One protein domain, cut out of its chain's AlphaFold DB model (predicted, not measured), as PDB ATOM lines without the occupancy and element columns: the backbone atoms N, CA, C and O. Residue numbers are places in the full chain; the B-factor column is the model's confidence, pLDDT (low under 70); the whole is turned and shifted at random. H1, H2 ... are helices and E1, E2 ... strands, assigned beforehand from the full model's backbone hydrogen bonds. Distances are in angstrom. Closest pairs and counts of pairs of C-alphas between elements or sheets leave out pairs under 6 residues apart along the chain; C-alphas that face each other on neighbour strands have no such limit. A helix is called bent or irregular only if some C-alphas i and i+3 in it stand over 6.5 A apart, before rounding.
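AT A GLANCE: This is residues 17 to 92 of the 94 residues of an uncharacterized protein of Gluconobacter kanchanaburiensis NBRC 103587 (UniProt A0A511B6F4). A small antiparallel pair of strands, E1 and E2, lies near the middle of the domain, with the helices H1 and H2 on one side of it. The longest helix, H3, is set away from these parts at one end of the longest axis and runs crosswise to that axis, touching no other helix. The 76 printed residues have three named helices and two named strands, in the order H1, E1, H2, E2, H3, and the class is mostly helix. The whole is compact, with a radius of gyration of the C-alphas of 12.7 A, and the C-alphas span 35 by 26 by 16 A.

IN THESE COORDINATES: The printed part begins at Gln 17, and H1 follows as residues 21 to 31, from C-alpha 21 at (-36.444, 10.586, -40.587), 13.9 A long. H1 is irregular: C-alphas 26 and 29 are 7.6 A apart, and its line is a rough one. E1 is residues 38 to 40. H2 is residues 50 to 58, 12.3 A from first to last C-alpha. E2 is residues 64 to 67, 10.4 A long, with C-alpha 64 at (-36.305, 6.781, -32.588). H3 is residues 75 to 90, 22.5 A long, and its last C-alpha, 90, is at (-13.858, 12.800, -22.223).

HOW THE PARTS SIT: E1 and E2 are antiparallel neighbours, with 150 degrees between their directions. The C-alphas of 39 and 66 face each other at 4.3 A. N 38 and O 67 are within hydrogen-bond range at 2.9 A, as are N 65 and O 40 at 2.9 A. Two short pairings lie outside the named strands: residues 17 to 18 with residues 64 to 65 of E2, and residues 46 to 47 with residues 39 to 40 of E1, both antiparallel. E1 and H2 are near each other, with 5 pairs of C-alphas within 10 A. The closest C-alphas of H2 and E2 are those of Phe 53 and Val 64, 8.0 A apart. H1 and H2 touch, and their closest C-alphas are those of Phe 21 and Asp 57, 6.0 A apart. Their lines stand at a steep tilt of 39 degrees, and they run opposite ways. H1 and E2 are apart, and H3 is apart from H1, E1 and H2. Every O i to N i+4 pair of H2 is within hydrogen-bond range, against 5 of 7 in H1 and 10 of 12 in H3.

THE WHOLE: The two C-alphas farthest apart are those of Glu 59 and Arg 90, at 37.5 A. The printed part has no cut. The link from H2 to E2 is tight, and the links from H1 to E1, E1 to H2 and E2 to H3 are short. The mean pLDDT of the printed part is 87.0, and that of H3 is 73. Residues 75 to 79 and residue 92 are under 70.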
ATOM      1  N   GLN A  17     -32.114  10.779 -29.124       96.25
ATOM      2  CA  GLN A  17     -33.176  10.369 -30.043       96.25
ATOM      3  C   GLN A  17     -33.186  11.188 -31.332       96.25
ATOM      4  O   GLN A  17     -32.774  12.346 -31.360       96.25
ATOM      5  N   PHE A  18     -33.703  10.590 -32.400       96.06
ATOM      6  CA  PHE A  18     -34.059  11.279 -33.634       96.06
ATOM      7  C   PHE A  18     -35.552  11.594 -33.611       96.06
ATOM      8  O   PHE A  18     -36.362  10.701 -33.375       96.06
ATOM      9  N   ALA A  19     -35.918  12.853 -33.860       94.75
ATOM     10  CA  ALA A  19     -37.316  13.288 -33.855       94.75
ATOM     11  C   ALA A  19     -38.078  12.886 -35.129       94.75
ATOM     12  O   ALA A  19     -39.279  12.661 -35.073       94.75
ATOM     13  N   CYS A  20     -37.389  12.786 -36.268       95.12
ATOM     14  CA  CYS A  20     -37.965  12.360 -37.542       95.12
ATOM     15  C   CYS A  20     -36.896  11.760 -38.466       95.12
ATOM     16  O   CYS A  20     -35.688  11.858 -38.197       95.12
ATOM     17  N   PHE A  21     -37.333  11.182 -39.590       94.56
ATOM     18  CA  PHE A  21     -36.444  10.586 -40.587       94.56
ATOM     19  C   PHE A  21     -35.416  11.578 -41.136       94.56
ATOM     20  O   PHE A  21     -34.230  11.258 -41.226       94.56
ATOM     21  N   GLN A  22     -35.830  12.813 -41.430       95.06
ATOM     22  CA  GLN A  22     -34.929  13.832 -41.972       95.06
ATOM     23  C   GLN A  22     -33.797  14.189 -40.995       95.06
ATOM     24  O   GLN A  22     -32.650  14.371 -41.414       95.06
ATOM     25  N   THR A  23     -34.086  14.258 -39.689       95.25
ATOM     26  CA  THR A  23     -33.050  14.469 -38.666       95.25
ATOM     27  C   THR A  23     -32.053  13.318 -38.666       95.25
ATOM     28  O   THR A  23     -30.849  13.565 -38.599       95.25
ATOM     29  N   TRP A  24     -32.525  12.075 -38.788       94.75
ATOM     30  CA  TRP A  24     -31.650  10.910 -38.894       94.75
ATOM     31  C   TRP A  24     -30.759  10.984 -40.140       94.75
ATOM     32  O   TRP A  24     -29.539  10.940 -39.993       94.75
ATOM     33  N   VAL A  25     -31.323  11.213 -41.333       94.38
ATOM     34  CA  VAL A  25     -30.550  11.342 -42.587       94.38
ATOM     35  C   VAL A  25     -29.440  12.390 -42.451       94.38
ATOM     36  O   VAL A  25     -28.295  12.142 -42.821       94.38
ATOM     37  N   ASN A  26     -29.756  13.544 -41.859       95.25
ATOM     38  CA  ASN A  26     -28.827  14.670 -41.785       95.25
ATOM     39  C   ASN A  26     -27.792  14.552 -40.656       95.25
ATOM     40  O   ASN A  26     -26.708  15.130 -40.756       95.25
ATOM     41  N   LYS A  27     -28.125  13.887 -39.542       94.31
ATOM     42  CA  LYS A  27     -27.315  13.932 -38.311       94.31
ATOM     43  C   LYS A  27     -26.761  12.585 -37.866       94.31
ATOM     44  O   LYS A  27     -25.825  12.592 -37.070       94.31
ATOM     45  N   ALA A  28     -27.242  11.452 -38.382       91.38
ATOM     46  CA  ALA A  28     -26.827  10.129 -37.908       91.38
ATOM     47  C   ALA A  28     -25.310   9.915 -37.983       91.38
ATOM     48  O   ALA A  28     -24.703   9.483 -37.003       91.38
ATOM     49  N   ALA A  29     -24.669  10.292 -39.092       89.00
ATOM     50  CA  ALA A  29     -23.216  10.169 -39.239       89.00
ATOM     51  C   ALA A  29     -22.439  10.956 -38.165       89.00
ATOM     52  O   ALA A  29     -21.398  10.506 -37.691       89.00
ATOM     53  N   SER A  30     -22.963  12.105 -37.735       89.62
ATOM     54  CA  SER A  30     -22.357  12.914 -36.677       89.62
ATOM     55  C   SER A  30     -22.661  12.340 -35.286       89.62
ATOM     56  O   SER A  30     -21.746  12.052 -34.509       89.62
ATOM     57  N   TRP A  31     -23.939  12.094 -34.989       90.31
ATOM     58  CA  TRP A  31     -24.420  11.739 -33.651       90.31
ATOM     59  C   TRP A  31     -24.071  10.308 -33.248       90.31
ATOM     60  O   TRP A  31     -23.649  10.082 -32.116       90.31
ATOM     61  N   ILE A  32     -24.200   9.352 -34.173       90.12
ATOM     62  CA  ILE A  32     -24.046   7.912 -33.907       90.12
ATOM     63  C   ILE A  32     -23.009   7.215 -34.807       90.12
ATOM     64  O   ILE A  32     -22.798   6.003 -34.720       90.12
ATOM     65  N   GLY A  33     -22.346   7.956 -35.696       87.25
ATOM     66  CA  GLY A  33     -21.295   7.407 -36.549       87.25
ATOM     67  C   GLY A  33     -20.101   6.909 -35.731       87.25
ATOM     68  O   GLY A  33     -19.529   7.642 -34.926       87.25
ATOM     69  N   GLY A  34     -19.711   5.649 -35.945       83.56
ATOM     70  CA  GLY A  34     -18.547   5.038 -35.294       83.56
ATOM     71  C   GLY A  34     -18.725   4.712 -33.806       83.56
ATOM     72  O   GLY A  34     -17.765   4.293 -33.166       83.56
ATOM     73  N   THR A  35     -19.926   4.868 -33.246       85.00
ATOM     74  CA  THR A  35     -20.203   4.637 -31.815       85.00
ATOM     75  C   THR A  35     -20.895   3.306 -31.524       85.00
ATOM     76  O   THR A  35     -21.260   3.051 -30.378       85.00
ATOM     77  N   ASN A  36     -21.073   2.451 -32.539       88.25
ATOM     78  CA  ASN A  36     -21.829   1.197 -32.438       88.25
ATOM     79  C   ASN A  36     -23.199   1.404 -31.772       88.25
ATOM     80  O   ASN A  36     -23.523   0.740 -30.790       88.25
ATOM     81  N   SER A  37     -23.967   2.391 -32.236       89.25
ATOM     82  CA  SER A  37     -25.257   2.692 -31.620       89.25
ATOM     83  C   SER A  37     -26.341   1.717 -32.053       89.25
ATOM     84  O   SER A  37     -26.414   1.312 -33.211       89.25
ATOM     85  N   ALA A  38     -27.229   1.399 -31.126       92.38
ATOM     86  CA  ALA A  38     -28.441   0.646 -31.379       92.38
ATOM     87  C   ALA A  38     -29.647   1.580 -31.303       92.38
ATOM     88  O   ALA A  38     -29.737   2.353 -30.358       92.38
ATOM     89  N   CYS A  39     -30.557   1.489 -32.275       94.25
ATOM     90  CA  CYS A  39     -31.745   2.333 -32.352       94.25
ATOM     91  C   CYS A  39     -33.045   1.521 -32.208       94.25
ATOM     92  O   CYS A  39     -33.140   0.403 -32.736       94.25
ATOM     93  N   TRP A  40     -34.031   2.090 -31.517       95.25
ATOM     94  CA  TRP A  40     -35.383   1.545 -31.376       95.25
ATOM     95  C   TRP A  40     -36.429   2.638 -31.586       95.25
ATOM     96  O   TRP A  40     -36.245   3.762 -31.126       95.25
ATOM     97  N   ASP A  41     -37.507   2.303 -32.292       94.44
ATOM     98  CA  ASP A  41     -38.660   3.192 -32.458       94.44
ATOM     99  C   ASP A  41     -39.553   3.224 -31.204       94.44
ATOM    100  O   ASP A  41     -39.357   2.449 -30.263       94.44
ATOM    101  N   ALA A  42     -40.554   4.109 -31.187       93.44
ATOM    102  CA  ALA A  42     -41.489   4.243 -30.067       93.44
ATOM    103  C   ALA A  42     -42.353   2.987 -29.824       93.44
ATOM    104  O   ALA A  42     -42.935   2.836 -28.753       93.44
ATOM    105  N   GLN A  43     -42.423   2.069 -30.794       91.50
ATOM    106  CA  GLN A  43     -43.080   0.766 -30.651       91.50
ATOM    107  C   GLN A  43     -42.127  -0.321 -30.124       91.50
ATOM    108  O   GLN A  43     -42.522  -1.476 -29.972       91.50
ATOM    109  N   GLY A  44     -40.868   0.025 -29.849       89.44
ATOM    110  CA  GLY A  44     -39.854  -0.890 -29.341       89.44
ATOM    111  C   GLY A  44     -39.268  -1.828 -30.394       89.44
ATOM    112  O   GLY A  44     -38.671  -2.851 -30.052       89.44
ATOM    113  N   ARG A  45     -39.390  -1.499 -31.684       91.19
ATOM    114  CA  ARG A  45     -38.814  -2.286 -32.782       91.19
ATOM    115  C   ARG A  45     -37.425  -1.772 -33.132       91.19
ATOM    116  O   ARG A  45     -37.149  -0.577 -33.078       91.19
ATOM    117  N   ARG A  46     -36.534  -2.685 -33.532       90.69
ATOM    118  CA  ARG A  46     -35.166  -2.341 -33.946       90.69
ATOM    119  C   ARG A  46     -35.169  -1.558 -35.259       90.69
ATOM    120  O   ARG A  46     -35.764  -1.996 -36.244       90.69
ATOM    121  N   CYS A  47     -34.400  -0.472 -35.284       92.31
ATOM    122  CA  CYS A  47     -34.063   0.260 -36.500       92.31
ATOM    123  C   CYS A  47     -32.569   0.085 -36.801       92.31
ATOM    124  O   CYS A  47     -31.723   0.647 -36.105       92.31
ATOM    125  N   ARG A  48     -32.234  -0.725 -37.813       89.12
ATOM    126  CA  ARG A  48     -30.838  -1.035 -38.181       89.12
ATOM    127  C   ARG A  48     -30.377  -0.270 -39.410       89.12
ATOM    128  O   ARG A  48     -29.229   0.158 -39.476       89.12
ATOM    129  N   ILE A  49     -31.269  -0.124 -40.382       89.38
ATOM    130  CA  ILE A  49     -30.966   0.440 -41.699       89.38
ATOM    131  C   ILE A  49     -31.963   1.535 -42.063       89.38
ATOM    132  O   ILE A  49     -33.043   1.616 -41.482       89.38
ATOM    133  N   GLY A  50     -31.641   2.339 -43.077       89.81
ATOM    134  CA  GLY A  50     -32.515   3.427 -43.528       89.81
ATOM    135  C   GLY A  50     -33.943   2.987 -43.866       89.81
ATOM    136  O   GLY A  50     -34.875   3.741 -43.611       89.81
ATOM    137  N   ALA A  51     -34.141   1.753 -44.345       93.06
ATOM    138  CA  ALA A  51     -35.476   1.207 -44.593       93.06
ATOM    139  C   ALA A  51     -36.320   1.074 -43.309       93.06
ATOM    140  O   ALA A  51     -37.515   1.348 -43.344       93.06
ATOM    141  N   ASP A  52     -35.716   0.729 -42.166       93.00
ATOM    142  CA  ASP A  52     -36.430   0.664 -40.885       93.00
ATOM    143  C   ASP A  52     -36.798   2.055 -40.368       93.00
ATOM    144  O   ASP A  52     -37.880   2.250 -39.825       93.00
ATOM    145  N   PHE A  53     -35.902   3.031 -40.539       92.94
ATOM    146  CA  PHE A  53     -36.189   4.421 -40.183       92.94
ATOM    147  C   PHE A  53     -37.280   5.006 -41.087       92.94
ATOM    148  O   PHE A  53     -38.142   5.735 -40.611       92.94
ATOM    149  N   MET A  54     -37.290   4.646 -42.372       94.69
ATOM    150  CA  MET A  54     -38.360   5.023 -43.296       94.69
ATOM    151  C   MET A  54     -39.684   4.331 -42.950       94.69
ATOM    152  O   MET A  54     -40.738   4.946 -43.076       94.69
ATOM    153  N   ARG A  55     -39.652   3.071 -42.491       94.44
ATOM    154  CA  ARG A  55     -40.835   2.389 -41.939       94.44
ATOM    155  C   ARG A  55     -41.385   3.162 -40.744       94.44
ATOM    156  O   ARG A  55     -42.572   3.462 -40.727       94.44
ATOM    157  N   ALA A  56     -40.523   3.525 -39.793       94.31
ATOM    158  CA  ALA A  56     -40.926   4.293 -38.619       94.31
ATOM    159  C   ALA A  56     -41.535   5.658 -38.985       94.31
ATOM    160  O   ALA A  56     -42.453   6.119 -38.317       94.31
ATOM    161  N   ASP A  57     -41.061   6.282 -40.065       95.06
ATOM    162  CA  ASP A  57     -41.582   7.558 -40.567       95.06
ATOM    163  C   ASP A  57     -42.993   7.391 -41.131       95.06
ATOM    164  O   ASP A  57     -43.926   8.075 -40.718       95.06
ATOM    165  N   LYS A  58     -43.161   6.403 -42.016       95.12
ATOM    166  CA  LYS A  58     -44.443   6.092 -42.658       95.12
ATOM    167  C   LYS A  58     -45.510   5.644 -41.667       95.12
ATOM    168  O   LYS A  58     -46.683   5.930 -41.867       95.12
ATOM    169  N   GLU A  59     -45.108   4.931 -40.623       95.19
ATOM    170  CA  GLU A  59     -46.010   4.433 -39.583       95.19
ATOM    171  C   GLU A  59     -46.184   5.420 -38.415       95.19
ATOM    172  O   GLU A  59     -46.953   5.143 -37.498       95.19
ATOM    173  N   GLY A  60     -45.488   6.564 -38.428       94.19
ATOM    174  CA  GLY A  60     -45.592   7.579 -37.377       94.19
ATOM    175  C   GLY A  60     -45.055   7.127 -36.015       94.19
ATOM    176  O   GLY A  60     -45.541   7.577 -34.983       94.19
ATOM    177  N   THR A  61     -44.061   6.236 -35.988       95.25
ATOM    178  CA  THR A  61     -43.517   5.627 -34.757       95.25
ATOM    179  C   THR A  61     -42.241   6.304 -34.259       95.25
ATOM    180  O   THR A  61     -41.479   5.716 -33.489       95.25
ATOM    181  N   PHE A  62     -41.976   7.524 -34.717       92.69
ATOM    182  CA  PHE A  62     -40.963   8.393 -34.125       92.69
ATOM    183  C   PHE A  62     -41.440   8.937 -32.761       92.69
ATOM    184  O   PHE A  62     -42.645   9.049 -32.542       92.69
ATOM    185  N   PRO A  63     -40.528   9.302 -31.838       95.00
ATOM    186  CA  PRO A  63     -39.074   9.383 -32.000       95.00
ATOM    187  C   PRO A  63     -38.373   8.015 -32.011       95.00
ATOM    188  O   PRO A  63     -38.869   7.040 -31.456       95.00
ATOM    189  N   VAL A  64     -37.191   7.956 -32.634       95.75
ATOM    190  CA  VAL A  64     -36.305   6.781 -32.588       95.75
ATOM    191  C   VAL A  64     -35.166   7.056 -31.613       95.75
ATOM    192  O   VAL A  64     -34.300   7.892 -31.883       95.75
ATOM    193  N   SER A  65     -35.154   6.348 -30.491       96.19
ATOM    194  CA  SER A  65     -34.136   6.464 -29.444       96.19
ATOM    195  C   SER A  65     -32.905   5.623 -29.771       96.19
ATOM    196  O   SER A  65     -33.023   4.556 -30.380       96.19
ATOM    197  N   TYR A  66     -31.717   6.082 -29.370       94.06
ATOM    198  CA  TYR A  66     -30.465   5.364 -29.588       94.06
ATOM    199  C   TYR A  66     -29.606   5.225 -28.329       94.06
ATOM    200  O   TYR A  66     -29.579   6.089 -27.457       94.06
ATOM    201  N   TRP A  67     -28.854   4.125 -28.282       93.12
ATOM    202  CA  TRP A  67     -27.930   3.786 -27.205       93.12
ATOM    203  C   TRP A  67     -26.544   3.488 -27.774       93.12
ATOM    204  O   TRP A  67     -26.396   2.605 -28.622       93.12
ATOM    205  N   TYR A  68     -25.518   4.199 -27.311       89.94
ATOM    206  CA  TYR A  68     -24.125   3.979 -27.696       89.94
ATOM    207  C   TYR A  68     -23.608   2.617 -27.230       89.94
ATOM    208  O   TYR A  68     -23.903   2.174 -26.123       89.94
ATOM    209  N   GLY A  69     -22.792   1.969 -28.066       85.00
ATOM    210  CA  GLY A  69     -22.151   0.688 -27.759       85.00
ATOM    211  C   GLY A  69     -23.066  -0.538 -27.822       85.00
ATOM    212  O   GLY A  69     -22.562  -1.655 -27.758       85.00
ATOM    213  N   GLU A  70     -24.375  -0.352 -27.990       87.38
ATOM    214  CA  GLU A  70     -25.367  -1.429 -27.936       87.38
ATOM    215  C   GLU A  70     -25.667  -2.077 -29.297       87.38
ATOM    216  O   GLU A  70     -26.486  -2.997 -29.362       87.38
ATOM    217  N   GLY A  71     -25.043  -1.597 -30.376       83.81
ATOM    218  CA  GLY A  71     -25.236  -2.072 -31.747       83.81
ATOM    219  C   GLY A  71     -24.732  -3.495 -31.992       83.81
ATOM    220  O   GLY A  71     -24.059  -4.097 -31.156       83.81
ATOM    221  N   ASP A  72     -25.051  -4.018 -33.175       81.44
ATOM    222  CA  ASP A  72     -24.910  -5.441 -33.516       81.44
ATOM    223  C   ASP A  72     -23.488  -5.806 -34.028       81.44
ATOM    224  O   ASP A  72     -23.287  -6.867 -34.611       81.44
ATOM    225  N   GLN A  73     -22.491  -4.928 -33.838       76.94
ATOM    226  CA  GLN A  73     -21.101  -5.153 -34.267       76.94
ATOM    227  C   GLN A  73     -20.428  -6.328 -33.543       76.94
ATOM    228  O   GLN A  73     -20.663  -6.567 -32.353       76.94
ATOM    229  N   THR A  74     -19.504  -7.003 -34.233       72.88
ATOM    230  CA  THR A  74     -18.681  -8.076 -33.654       72.88
ATOM    231  C   THR A  74     -17.766  -7.547 -32.534       72.88
ATOM    232  O   THR A  74     -17.413  -6.362 -32.525       72.88
ATOM    233  N   PRO A  75     -17.291  -8.395 -31.597       67.31
ATOM    234  CA  PRO A  75     -16.409  -7.955 -30.506       67.31
ATOM    235  C   PRO A  75     -15.134  -7.217 -30.965       67.31
ATOM    236  O   PRO A  75     -14.631  -6.332 -30.268       67.31
ATOM    237  N   ALA A  76     -14.612  -7.547 -32.152       64.81
ATOM    238  CA  ALA A  76     -13.450  -6.877 -32.735       64.81
ATOM    239  C   ALA A  76     -13.765  -5.436 -33.188       64.81
ATOM    240  O   ALA A  76     -12.966  -4.522 -32.970       64.81
ATOM    241  N   GLU A  77     -14.945  -5.213 -33.765       69.56
ATOM    242  CA  GLU A  77     -15.442  -3.898 -34.188       69.56
ATOM    243  C   GLU A  77     -15.838  -3.032 -32.977       69.56
ATOM    244  O   GLU A  77     -15.546  -1.830 -32.945       69.56
ATOM    245  N   GLN A  78     -16.353  -3.662 -31.912       67.31
ATOM    246  CA  GLN A  78     -16.691  -3.004 -30.645       67.31
ATOM    247  C   GLN A  78     -15.493  -2.311 -29.971       67.31
ATOM    248  O   GLN A  78     -15.653  -1.267 -29.336       67.31
ATOM    249  N   ARG A  79     -14.260  -2.827 -30.116       66.88
ATOM    250  CA  ARG A  79     -13.062  -2.168 -29.550       66.88
ATOM    251  C   ARG A  79     -12.824  -0.775 -30.141       66.88
ATOM    252  O   ARG A  79     -12.406   0.130 -29.417       66.88
ATOM    253  N   LYS A  80     -13.087  -0.590 -31.439       70.06
ATOM    254  CA  LYS A  80     -12.917   0.706 -32.119       70.06
ATOM    255  C   LYS A  80     -14.024   1.685 -31.726       70.06
ATOM    256  O   LYS A  80     -13.749   2.865 -31.500       70.06
ATOM    257  N   SER A  81     -15.257   1.195 -31.591       74.38
ATOM    258  CA  SER A  81     -16.392   2.032 -31.203       74.38
ATOM    259  C   SER A  81     -16.332   2.471 -29.740       74.38
ATOM    260  O   SER A  81     -16.515   3.657 -29.474       74.38
ATOM    261  N   ARG A  82     -15.954   1.586 -28.802       72.00
ATOM    262  CA  ARG A  82     -15.767   1.952 -27.381       72.00
ATOM    263  C   ARG A  82     -14.737   3.065 -27.205       72.00
ATOM    264  O   ARG A  82     -15.032   4.044 -26.529       72.00
ATOM    265  N   ARG A  83     -13.586   2.989 -27.889       75.00
ATOM    266  CA  ARG A  83     -12.579   4.072 -27.874       75.00
ATOM    267  C   ARG A  83     -13.140   5.396 -28.393       75.00
ATOM    268  O   ARG A  83     -12.849   6.449 -27.834       75.00
ATOM    269  N   THR A  84     -13.944   5.355 -29.457       76.81
ATOM    270  CA  THR A  84     -14.585   6.557 -30.013       76.81
ATOM    271  C   THR A  84     -15.573   7.173 -29.022       76.81
ATOM    272  O   THR A  84     -15.535   8.385 -28.815       76.81
ATOM    273  N   VAL A  85     -16.411   6.351 -28.380       76.25
ATOM    274  CA  VAL A  85     -17.379   6.791 -27.362       76.25
ATOM    275  C   VAL A  85     -16.666   7.382 -26.146       76.25
ATOM    276  O   VAL A  85     -16.981   8.498 -25.741       76.25
ATOM    277  N   GLU A  86     -15.665   6.689 -25.598       77.81
ATOM    278  CA  GLU A  86     -14.877   7.173 -24.457       77.81
ATOM    279  C   GLU A  86     -14.180   8.501 -24.763       77.81
ATOM    280  O   GLU A  86     -14.202   9.418 -23.940       77.81
ATOM    281  N   ARG A  87     -13.603   8.641 -25.965       79.06
ATOM    282  CA  ARG A  87     -12.981   9.894 -26.403       79.06
ATOM    283  C   ARG A  87     -13.994  11.035 -26.456       79.06
ATOM    284  O   ARG A  87     -13.686  12.124 -25.980       79.06
ATOM    285  N   ARG A  88     -15.184  10.798 -27.018       75.31
ATOM    286  CA  ARG A  88     -16.249  11.811 -27.108       75.31
ATOM    287  C   ARG A  88     -16.754  12.236 -25.722       75.31
ATOM    288  O   ARG A  88     -16.821  13.432 -25.466       75.31
ATOM    289  N   ARG A  89     -16.970  11.283 -24.804       75.31
ATOM    290  CA  ARG A  89     -17.326  11.565 -23.397       75.31
ATOM    291  C   ARG A  89     -16.257  12.398 -22.683       75.31
ATOM    292  O   ARG A  89     -16.568  13.392 -22.047       75.31
ATOM    293  N   ARG A  90     -14.974  12.045 -22.832       76.12
ATOM    294  CA  ARG A  90     -13.858  12.800 -22.223       76.12
ATOM    295  C   ARG A  90     -13.701  14.223 -22.754       76.12
ATOM    296  O   ARG A  90     -13.108  15.048 -22.073       76.12
ATOM    297  N   SER A  91     -14.164  14.487 -23.971       74.88
ATOM    298  CA  SER A  91     -14.027  15.794 -24.617       74.88
ATOM    299  C   SER A  91     -15.275  16.672 -24.476       74.88
ATOM    300  O   SER A  91     -15.287  17.765 -25.031       74.88
ATOM    301  N   GLY A  92     -16.297  16.224 -23.733       68.12
ATOM    302  CA  GLY A  92     -17.523  16.992 -23.482       68.12
ATOM    303  C   GLY A  92     -18.431  17.147 -24.707       68.12
ATOM    304  O   GLY A  92     -19.284  18.027 -24.731       68.12
TER     305      GLY A  92